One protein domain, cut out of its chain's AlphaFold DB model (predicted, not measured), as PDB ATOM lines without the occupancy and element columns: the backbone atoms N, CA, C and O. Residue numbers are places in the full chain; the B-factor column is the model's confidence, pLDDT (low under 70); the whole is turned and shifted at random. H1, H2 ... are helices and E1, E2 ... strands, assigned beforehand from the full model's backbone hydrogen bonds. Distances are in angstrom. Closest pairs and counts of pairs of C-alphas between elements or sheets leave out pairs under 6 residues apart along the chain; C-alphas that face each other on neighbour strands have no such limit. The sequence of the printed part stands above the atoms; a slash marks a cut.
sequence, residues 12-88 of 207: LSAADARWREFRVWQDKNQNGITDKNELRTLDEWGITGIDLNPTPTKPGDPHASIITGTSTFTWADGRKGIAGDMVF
ATOM      1  N   LEU A  12     128.390 144.799 119.680       94.12
ATOM      2  CA  LEU A  12     128.954 144.383 120.961       94.12
ATOM      3  C   LEU A  12     128.675 142.891 121.144       94.12
ATOM      4  O   LEU A  12     127.512 142.497 121.244       94.12
ATOM      5  N   SER A  13     129.717 142.069 121.191       94.75
ATOM      6  CA  SER A  13     129.632 140.608 121.294       94.75
ATOM      7  C   SER A  13     130.781 140.024 122.120       94.75
ATOM      8  O   SER A  13     131.689 140.733 122.548       94.75
ATOM      9  N   ALA A  14     130.792 138.701 122.312       93.88
ATOM     10  CA  ALA A  14     131.883 138.000 122.998       93.88
ATOM     11  C   ALA A  14     133.263 138.140 122.316       93.88
ATOM     12  O   ALA A  14     134.274 137.771 122.919       93.88
ATOM     13  N   ALA A  15     133.322 138.653 121.080       92.06
ATOM     14  CA  ALA A  15     134.572 138.984 120.400       92.06
ATOM     15  C   ALA A  15     135.223 140.276 120.935       92.06
ATOM     16  O   ALA A  15     136.427 140.467 120.755       92.06
ATOM     17  N   ASP A  16     134.467 141.142 121.618       92.62
ATOM     18  CA  ASP A  16     134.982 142.383 122.190       92.62
ATOM     19  C   ASP A  16     135.681 142.147 123.529       92.62
ATOM     20  O   ASP A  16     135.154 141.506 124.443       92.62
ATOM     21  N   ALA A  17     136.863 142.748 123.691       91.69
ATOM     22  CA  ALA A  17     137.714 142.551 124.866       91.69
ATOM     23  C   ALA A  17     137.012 142.880 126.197       91.69
ATOM     24  O   ALA A  17     137.323 142.280 127.226       91.69
ATOM     25  N   ARG A  18     136.057 143.819 126.175       90.31
ATOM     26  CA  ARG A  18     135.312 144.281 127.357       90.31
ATOM     27  C   ARG A  18     133.920 143.665 127.499       90.31
ATOM     28  O   ARG A  18     133.202 144.044 128.417       90.31
ATOM     29  N   TRP A  19     133.539 142.693 126.664       93.00
ATOM     30  CA  TRP A  19     132.235 142.009 126.733       93.00
ATOM     31  C   TRP A  19     131.838 141.612 128.162       93.00
ATOM     32  O   TRP A  19     130.742 141.908 128.636       93.00
ATOM     33  N   ARG A  20     132.786 141.014 128.892       93.50
ATOM     34  CA  ARG A  20     132.595 140.500 130.257       93.50
ATOM     35  C   ARG A  20     132.387 141.577 131.321       93.50
ATOM     36  O   ARG A  20     132.103 141.233 132.470       93.50
ATOM     37  N   GLU A  21     132.515 142.854 130.983       94.50
ATOM     38  CA  GLU A  21     132.261 143.977 131.891       94.50
ATOM     39  C   GLU A  21     130.798 144.435 131.852       94.50
ATOM     40  O   GLU A  21     130.298 144.958 132.846       94.50
ATOM     41  N   PHE A  22     130.077 144.185 130.756       94.56
ATOM     42  CA  PHE A  22     128.709 144.668 130.588       94.56
ATOM     43  C   PHE A  22     127.701 143.859 131.405       94.56
ATOM     44  O   PHE A  22     127.818 142.642 131.590       94.56
ATOM     45  N   ARG A  23     126.698 144.561 131.928       94.69
ATOM     46  CA  ARG A  23     125.639 144.016 132.776       94.69
ATOM     47  C   ARG A  23     124.293 144.604 132.364       94.69
ATOM     48  O   ARG A  23     124.242 145.715 131.850       94.69
ATOM     49  N   VAL A  24     123.220 143.876 132.647       94.81
ATOM     50  CA  VAL A  24     121.842 144.379 132.586       94.81
ATOM     51  C   VAL A  24     121.288 144.388 134.001       94.81
ATOM     52  O   VAL A  24     121.342 143.365 134.695       94.81
ATOM     53  N   TRP A  25     120.781 145.550 134.411       94.50
ATOM     54  CA  TRP A  25     120.059 145.737 135.662       94.50
ATOM     55  C   TRP A  25     118.557 145.665 135.396       94.50
ATOM     56  O   TRP A  25     118.038 146.378 134.538       94.50
ATOM     57  N   GLN A  26     117.870 144.793 136.125       93.12
ATOM     58  CA  GLN A  26     116.419 144.782 136.222       93.12
ATOM     59  C   GLN A  26     116.042 145.087 137.669       93.12
ATOM     60  O   GLN A  26     116.058 144.179 138.499       93.12
ATOM     61  N   ASP A  27     115.682 146.339 137.931       85.31
ATOM     62  CA  ASP A  27     115.073 146.747 139.193       85.31
ATOM     63  C   ASP A  27     113.682 146.101 139.309       85.31
ATOM     64  O   ASP A  27     112.753 146.422 138.559       85.31
ATOM     65  N   LYS A  28     113.552 145.103 140.184       83.31
ATOM     66  CA  LYS A  28     112.314 144.325 140.325       83.31
ATOM     67  C   LYS A  28     111.342 144.953 141.302       83.31
ATOM     68  O   LYS A  28     110.141 144.710 141.183       83.31
ATOM     69  N   ASN A  29     111.857 145.675 142.287       83.69
ATOM     70  CA  ASN A  29     111.062 146.292 143.342       83.69
ATOM     71  C   ASN A  29     110.853 147.800 143.112       83.69
ATOM     72  O   ASN A  29     110.091 148.406 143.860       83.69
ATOM     73  N   GLN A  30     111.436 148.350 142.044       82.62
ATOM     74  CA  GLN A  30     111.304 149.731 141.583       82.62
ATOM     75  C   GLN A  30     111.811 150.746 142.614       82.62
ATOM     76  O   GLN A  30     111.238 151.826 142.761       82.62
ATOM     77  N   ASN A  31     112.851 150.389 143.368       79.44
ATOM     78  CA  ASN A  31     113.392 151.233 144.432       79.44
ATOM     79  C   ASN A  31     114.588 152.096 143.987       79.44
ATOM     80  O   ASN A  31     115.071 152.906 144.778       79.44
ATOM     81  N   GLY A  32     115.081 151.926 142.757       81.06
ATOM     82  CA  GLY A  32     116.222 152.667 142.229       81.06
ATOM     83  C   GLY A  32     117.585 152.244 142.797       81.06
ATOM     84  O   GLY A  32     118.579 152.930 142.559       81.06
ATOM     85  N   ILE A  33     117.664 151.134 143.533       82.88
ATOM     86  CA  ILE A  33     118.877 150.607 144.164       82.88
ATOM     87  C   ILE A  33     119.173 149.227 143.581       82.88
ATOM     88  O   ILE A  33     118.298 148.383 143.472       82.88
ATOM     89  N   THR A  34     120.430 148.961 143.220       90.62
ATOM     90  CA  THR A  34     120.810 147.627 142.738       90.62
ATOM     91  C   THR A  34     120.808 146.605 143.874       90.62
ATOM     92  O   THR A  34     121.756 146.540 144.662       90.62
ATOM     93  N   ASP A  35     119.784 145.755 143.910       90.00
ATOM     94  CA  ASP A  35     119.667 144.672 144.881       90.00
ATOM     95  C   ASP A  35     120.303 143.350 144.400       90.00
ATOM     96  O   ASP A  35     120.711 143.148 143.246       90.00
ATOM     97  N   LYS A  36     120.393 142.384 145.323       91.56
ATOM     98  CA  LYS A  36     120.924 141.045 145.037       91.56
ATOM     99  C   LYS A  36     120.126 140.372 143.909       91.56
ATOM    100  O   LYS A  36     118.933 140.122 144.043       91.56
ATOM    101  N   ASN A  37     120.836 139.941 142.861       86.69
ATOM    102  CA  ASN A  37     120.325 139.268 141.653       86.69
ATOM    103  C   ASN A  37     119.593 140.156 140.632       86.69
ATOM    104  O   ASN A  37     119.022 139.603 139.679       86.69
ATOM    105  N   GLU A  38     119.608 141.476 140.801       91.94
ATOM    106  CA  GLU A  38     119.040 142.416 139.830       91.94
ATOM    107  C   GLU A  38     120.022 142.790 138.723       91.94
ATOM    108  O   GLU A  38     119.616 143.023 137.590       91.94
ATOM    109  N   LEU A  39     121.319 142.798 139.035       95.69
ATOM    110  CA  LEU A  39     122.397 143.046 138.086       95.69
ATOM    111  C   LEU A  39     123.046 141.725 137.666       95.69
ATOM    112  O   LEU A  39     123.525 140.973 138.516       95.69
ATOM    113  N   ARG A  40     123.073 141.439 136.361       94.94
ATOM    114  CA  ARG A  40     123.667 140.205 135.808       94.94
ATOM    115  C   ARG A  40     124.427 140.476 134.518       94.94
ATOM    116  O   ARG A  40     124.162 141.464 133.838       94.94
ATOM    117  N   THR A  41     125.379 139.613 134.188       96.56
ATOM    118  CA  THR A  41     126.121 139.611 132.913       96.56
ATOM    119  C   THR A  41     125.203 139.372 131.718       96.56
ATOM    120  O   THR A  41     124.122 138.801 131.850       96.56
ATOM    121  N   LEU A  42     125.655 139.792 130.533       96.56
ATOM    122  CA  LEU A  42     124.974 139.478 129.273       96.56
ATOM    123  C   LEU A  42     124.877 137.959 129.054       96.56
ATOM    124  O   LEU A  42     123.812 137.470 128.682       96.56
ATOM    125  N   ASP A  43     125.934 137.213 129.398       96.50
ATOM    126  CA  ASP A  43     125.966 135.747 129.317       96.50
ATOM    127  C   ASP A  43     124.921 135.090 130.243       96.50
ATOM    128  O   ASP A  43     124.214 134.178 129.823       96.50
ATOM    129  N   GLU A  44     124.763 135.572 131.484       96.06
ATOM    130  CA  GLU A  44     123.747 135.075 132.433       96.06
ATOM    131  C   GLU A  44     122.311 135.369 131.983       96.06
ATOM    132  O   GLU A  44     121.393 134.626 132.337       96.06
ATOM    133  N   TRP A  45     122.103 136.436 131.208       94.75
ATOM    134  CA  TRP A  45     120.831 136.701 130.536       94.75
ATOM    135  C   TRP A  45     120.664 135.879 129.250       94.75
ATOM    136  O   TRP A  45     119.547 135.740 128.765       94.75
ATOM    137  N   GLY A  46     121.735 135.302 128.703       96.69
ATOM    138  CA  GLY A  46     121.716 134.616 127.413       96.69
ATOM    139  C   GLY A  46     121.669 135.574 126.222       96.69
ATOM    140  O   GLY A  46     121.141 135.208 125.175       96.69
ATOM    141  N   ILE A  47     122.183 136.796 126.372       97.44
ATOM    142  CA  ILE A  47     122.373 137.757 125.278       97.44
ATOM    143  C   ILE A  47     123.739 137.484 124.648       97.44
ATOM    144  O   ILE A  47     124.732 137.390 125.357       97.44
ATOM    145  N   THR A  48     123.798 137.369 123.323       97.25
ATOM    146  CA  THR A  48     125.026 137.036 122.576       97.25
ATOM    147  C   THR A  48     125.541 138.172 121.701       97.25
ATOM    148  O   THR A  48     126.694 138.139 121.274       97.25
ATOM    149  N   GLY A  49     124.715 139.188 121.450       95.50
ATOM    150  CA  GLY A  49     125.138 140.371 120.714       95.50
ATOM    151  C   GLY A  49     124.163 141.533 120.845       95.50
ATOM    152  O   GLY A  49     122.957 141.315 120.971       95.50
ATOM    153  N   ILE A  50     124.680 142.757 120.787       94.62
ATOM    154  CA  ILE A  50     123.907 144.004 120.740       94.62
ATOM    155  C   ILE A  50     124.385 144.802 119.528       94.62
ATOM    156  O   ILE A  50     125.568 145.109 119.416       94.62
ATOM    157  N   ASP A  51     123.470 145.125 118.622       90.56
ATOM    158  CA  ASP A  51     123.740 145.983 117.471       90.56
ATOM    159  C   ASP A  51     123.909 147.434 117.936       90.56
ATOM    160  O   ASP A  51     123.045 147.986 118.627       90.56
ATOM    161  N   LEU A  52     125.034 148.041 117.562       91.19
ATOM    162  CA  LEU A  52     125.431 149.395 117.944       91.19
ATOM    163  C   LEU A  52     125.118 150.425 116.854       91.19
ATOM    164  O   LEU A  52     125.563 151.568 116.952       91.19
ATOM    165  N   ASN A  53     124.362 150.039 115.823       87.81
ATOM    166  CA  ASN A  53     123.906 150.921 114.754       87.81
ATOM    167  C   ASN A  53     122.412 151.245 114.944       87.81
ATOM    168  O   ASN A  53     121.559 150.663 114.267       87.81
ATOM    169  N   PRO A  54     122.050 152.135 115.887       85.44
ATOM    170  CA  PRO A  54     120.655 152.450 116.134       85.44
ATOM    171  C   PRO A  54     120.035 153.173 114.937       85.44
ATOM    172  O   PRO A  54     120.652 154.030 114.304       85.44
ATOM    173  N   THR A  55     118.770 152.870 114.666       83.12
ATOM    174  CA  THR A  55     117.920 153.705 113.822       83.12
ATOM    175  C   THR A  55     117.334 154.808 114.701       83.12
ATOM    176  O   THR A  55     116.621 154.489 115.658       83.12
ATOM    177  N   PRO A  56     117.606 156.094 114.415       77.69
ATOM    178  CA  PRO A  56     117.002 157.192 115.152       77.69
ATOM    179  C   PRO A  56     115.482 157.118 115.055       77.69
ATOM    180  O   PRO A  56     114.918 156.898 113.977       77.69
ATOM    181  N   THR A  57     114.806 157.319 116.176       70.62
ATOM    182  CA  THR A  57     113.364 157.547 116.169       70.62
ATOM    183  C   THR A  57     113.101 159.008 115.796       70.62
ATOM    184  O   THR A  57     113.993 159.861 115.812       70.62
ATOM    185  N   LYS A  58     111.867 159.323 115.389       61.03
ATOM    186  CA  LYS A  58     111.492 160.726 115.172       61.03
ATOM    187  C   LYS A  58     111.608 161.486 116.500       61.03
ATOM    188  O   LYS A  58     111.314 160.875 117.528       61.03
ATOM    189  N   PRO A  59     111.960 162.787 116.483       51.56
ATOM    190  CA  PRO A  59     111.919 163.616 117.681       51.56
ATOM    191  C   PRO A  59     110.574 163.434 118.384       51.56
ATOM    192  O   PRO A  59     109.520 163.679 117.789       51.56
ATOM    193  N   GLY A  60     110.629 162.894 119.599       45.59
ATOM    194  CA  GLY A  60     109.473 162.775 120.472       45.59
ATOM    195  C   GLY A  60     109.202 164.095 121.185       45.59
ATOM    196  O   GLY A  60     109.922 165.076 121.001       45.59
ATOM    197  N   ASP A  61     108.157 164.113 122.000       47.00
ATOM    198  CA  ASP A  61     107.893 165.223 122.912       47.00
ATOM    199  C   ASP A  61     109.107 165.426 123.848       47.00
ATOM    200  O   ASP A  61     109.499 164.467 124.520       47.00
ATOM    201  N   PRO A  62     109.720 166.625 123.904       45.81
ATOM    202  CA  PRO A  62     110.864 166.897 124.778       45.81
ATOM    203  C   PRO A  62     110.546 166.766 126.277       45.81
ATOM    204  O   PRO A  62     111.470 166.762 127.089       45.81
ATOM    205  N   HIS A  63     109.269 166.652 126.648       45.56
ATOM    206  CA  HIS A  63     108.799 166.503 128.024       45.56
ATOM    207  C   HIS A  63     108.447 165.054 128.404       45.56
ATOM    208  O   HIS A  63     108.152 164.785 129.568       45.56
ATOM    209  N   ALA A  64     108.502 164.105 127.464       48.84
ATOM    210  CA  ALA A  64     108.250 162.688 127.723       48.84
ATOM    211  C   ALA A  64     109.550 161.893 127.895       48.84
ATOM    212  O   ALA A  64     110.609 162.269 127.393       48.84
ATOM    213  N   SER A  65     109.463 160.740 128.566       65.25
ATOM    214  CA  SER A  65     110.498 159.722 128.409       65.25
ATOM    215  C   SER A  65     110.426 159.211 126.975       65.25
ATOM    216  O   SER A  65     109.419 158.624 126.571       65.25
ATOM    217  N   ILE A  66     111.463 159.477 126.191       69.44
ATOM    218  CA  ILE A  66     111.493 159.172 124.764       69.44
ATOM    219  C   ILE A  66     112.574 158.142 124.473       69.44
ATOM    220  O   ILE A  66     113.701 158.243 124.953       69.44
ATOM    221  N   ILE A  67     112.236 157.165 123.635       76.69
ATOM    222  CA  ILE A  67     113.246 156.345 122.970       76.69
ATOM    223  C   ILE A  67     113.814 157.208 121.845       76.69
ATOM    224  O   ILE A  67     113.051 157.566 120.950       76.69
ATOM    225  N   THR A  68     115.099 157.556 121.884       74.81
ATOM    226  CA  THR A  68     115.801 158.410 120.897       74.81
ATOM    227  C   THR A  68     116.349 157.618 119.711       74.81
ATOM    228  O   THR A  68     116.574 158.159 118.625       74.81
ATOM    229  N   GLY A  69     116.522 156.313 119.889       77.94
ATOM    230  CA  GLY A  69     116.932 155.394 118.841       77.94
ATOM    231  C   GLY A  69     116.651 153.957 119.242       77.94
ATOM    232  O   GLY A  69     116.672 153.618 120.423       77.94
ATOM    233  N   THR A  70     116.380 153.107 118.258       86.31
ATOM    234  CA  THR A  70     116.220 151.668 118.474       86.31
ATOM    235  C   THR A  70     117.282 150.887 117.724       86.31
ATOM    236  O   THR A  70     117.638 151.204 116.592       86.31
ATOM    237  N   SER A  71     117.780 149.830 118.349       89.50
ATOM    238  CA  SER A  71     118.599 148.803 117.715       89.50
ATOM    239  C   SER A  71     118.051 147.422 118.079       89.50
ATOM    240  O   SER A  71     116.910 147.281 118.537       89.50
ATOM    241  N   THR A  72     118.835 146.372 117.842       92.38
ATOM    242  CA  THR A  72     118.451 145.008 118.208       92.38
ATOM    243  C   THR A  72     119.514 144.340 119.054       92.38
ATOM    244  O   THR A  72     120.702 144.614 118.917       92.38
ATOM    245  N   PHE A  73     119.088 143.416 119.903       95.94
ATOM    246  CA  PHE A  73     119.984 142.473 120.556       95.94
ATOM    247  C   PHE A  73     119.585 141.044 120.191       95.94
ATOM    248  O   PHE A  73     118.452 140.796 119.774       95.94
ATOM    249  N   THR A  74     120.517 140.108 120.321       95.50
ATOM    250  CA  THR A  74     120.338 138.703 119.938       95.50
ATOM    251  C   THR A  74     120.445 137.813 121.167       95.50
ATOM    252  O   THR A  74     121.373 137.949 121.963       95.50
ATOM    253  N   TRP A  75     119.480 136.913 121.330       97.06
ATOM    254  CA  TRP A  75     119.495 135.858 122.337       97.06
ATOM    255  C   TRP A  75     120.347 134.670 121.867       97.06
ATOM    256  O   TRP A  75     120.546 134.461 120.671       97.06
ATOM    257  N   ALA A  76     120.787 133.826 122.797       96.38
ATOM    258  CA  ALA A  76     121.546 132.609 122.503       96.38
ATOM    259  C   ALA A  76     120.785 131.603 121.619       96.38
ATOM    260  O   ALA A  76     121.407 130.812 120.915       96.38
ATOM    261  N   ASP A  77     119.451 131.655 121.614       94.75
ATOM    262  CA  ASP A  77     118.594 130.864 120.721       94.75
ATOM    263  C   ASP A  77     118.416 131.487 119.318       94.75
ATOM    264  O   ASP A  77     117.680 130.956 118.487       94.75
ATOM    265  N   GLY A  78     119.085 132.611 119.044       92.44
ATOM    266  CA  GLY A  78     119.046 133.332 117.774       92.44
ATOM    267  C   GLY A  78     117.870 134.297 117.619       92.44
ATOM    268  O   GLY A  78     117.829 135.040 116.634       92.44
ATOM    269  N   ARG A  79     116.915 134.344 118.561       96.50
ATOM    270  CA  ARG A  79     115.837 135.343 118.517       96.50
ATOM    271  C   ARG A  79     116.409 136.745 118.694       96.50
ATOM    272  O   ARG A  79     117.342 136.955 119.465       96.50
ATOM    273  N   LYS A  80     115.786 137.725 118.040       93.00
ATOM    274  CA  LYS A  80     116.105 139.143 118.233       93.00
ATOM    275  C   LYS A  80     115.117 139.813 119.183       93.00
ATOM    276  O   LYS A  80     113.920 139.534 119.132       93.00
ATOM    277  N   GLY A  81     115.627 140.698 120.028       89.44
ATOM    278  CA  GLY A  81     114.858 141.662 120.811       89.44
ATOM    279  C   GLY A  81     115.189 143.093 120.392       89.44
ATOM    280  O   GLY A  81     116.153 143.324 119.660       89.44
ATOM    281  N   ILE A  82     114.383 144.050 120.845       90.69
ATOM    282  CA  ILE A  82     114.602 145.480 120.597       90.69
ATOM    283  C   ILE A  82     115.409 146.052 121.760       90.69
ATOM    284  O   ILE A  82     115.060 145.830 122.917       90.69
ATOM    285  N   ALA A  83     116.461 146.798 121.441       87.81
ATOM    286  CA  ALA A  83     117.138 147.678 122.383       87.81
ATOM    287  C   ALA A  83     116.770 149.126 122.041       87.81
ATOM    288  O   ALA A  83     116.581 149.455 120.870       87.81
ATOM    289  N   GLY A  84     116.633 149.979 123.050       83.56
ATOM    290  CA  GLY A  84     116.322 151.392 122.865       83.56
ATOM    291  C   GLY A  84     117.262 152.247 123.694       83.56
ATOM    292  O   GLY A  84     117.498 151.931 124.858       83.56
ATOM    293  N   ASP A  85     117.781 153.313 123.095       81.94
ATOM    294  CA  ASP A  85     118.354 154.421 123.850       81.94
ATOM    295  C   ASP A  85     117.200 155.283 124.362       81.94
ATOM    296  O   ASP A  85     116.289 155.606 123.595       81.94
ATOM    297  N   MET A  86     117.196 155.584 125.657       76.56
ATOM    298  CA  MET A  86     116.100 156.292 126.305       76.56
ATOM    299  C   MET A  86     116.609 157.533 127.012       76.56
ATOM    300  O   MET A  86     117.464 157.468 127.893       76.56
ATOM    301  N   VAL A  87     115.992 158.657 126.676       71.38
ATOM    302  CA  VAL A  87     116.038 159.855 127.501       71.38
ATOM    303  C   VAL A  87     114.867 159.755 128.457       71.38
ATOM    304  O   VAL A  87     113.711 159.777 128.038       71.38
ATOM    305  N   PHE A  88     115.164 159.614 129.744       65.19
ATOM    306  CA  PHE A  88     114.139 159.712 130.769       65.19
ATOM    307  C   PHE A  88     113.746 161.175 130.930       65.19
ATOM    308  O   PHE A  88     114.596 162.038 131.152       65.19
TER     309      PHE A  88
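Overview. This is residues 12 to 88 of the 207 residues of an uncharacterized protein of Salinarimonas sp. BN140002 (UniProt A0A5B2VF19). What shape do these atoms make? A long, strongly twisted sheet arches as a meander, E3 E4 E5, each strand the antiparallel neighbour of the one before; a small separate hairpin, E1 and E2, is set off from one end of it, with the short helix H1 at the corner between. What is it made of? The printed part has 77 residues, with five named strands and one named helix in the order E1 E2 H1 E3 E4 E5; it is mostly strand, with under half of the residues, 33, in named elements. It is only just loose, close to compact, with a radius of gyration of the C-alphas of 14.2 A and spans of 35 by 31 by 23 A.

Along the chain. Where is the sheet? E3 is residues 47 to 51, 11.4 A long; E4 is residues 66 to 75, 24.8 A; E5 is residues 80 to 87, 22.7 A, ending at C-alpha 87 (116.038, 159.855, 127.501). Where are the others? E1, residues 23 to 25, is 6.5 A long and begins at C-alpha 23 (125.639, 144.016, 132.776). E2 is residues 39 to 41, 7.2 A, and H1 is residues 42 to 45, 5.1 A.

Arrangement. How is the sheet paired? Inner strand E4 bends by 71 degrees at residue 69; N 71 and O 83 of E5 are 2.8 A apart, and N 48 of E3 and O 74 are 2.8 A apart, both within hydrogen-bond range. What of E1 and E2? They are antiparallel at 152 degrees, with N 24 and O 40 2.9 A apart, within hydrogen-bond range; both are apart from E3, E4 and E5. And H1? It only grazes the sheet with residues 42 to 45, and its closest C-alphas to E3 are Leu 42 and Thr 48, 7.1 A. It is too short for an O i to N i+4 pair; its one O i to N i+3 pair is within range.

Size, cuts and confidence. How far does it reach? The two C-alphas farthest apart, those of Ala 15 and His 63, are 38.5 A apart. Is it continuous and confident? The printed part has no cut; the links E1 to E2 and E3 to E4 are long, and pLDDT is under 70 at residues 58 to 66 and residue 88.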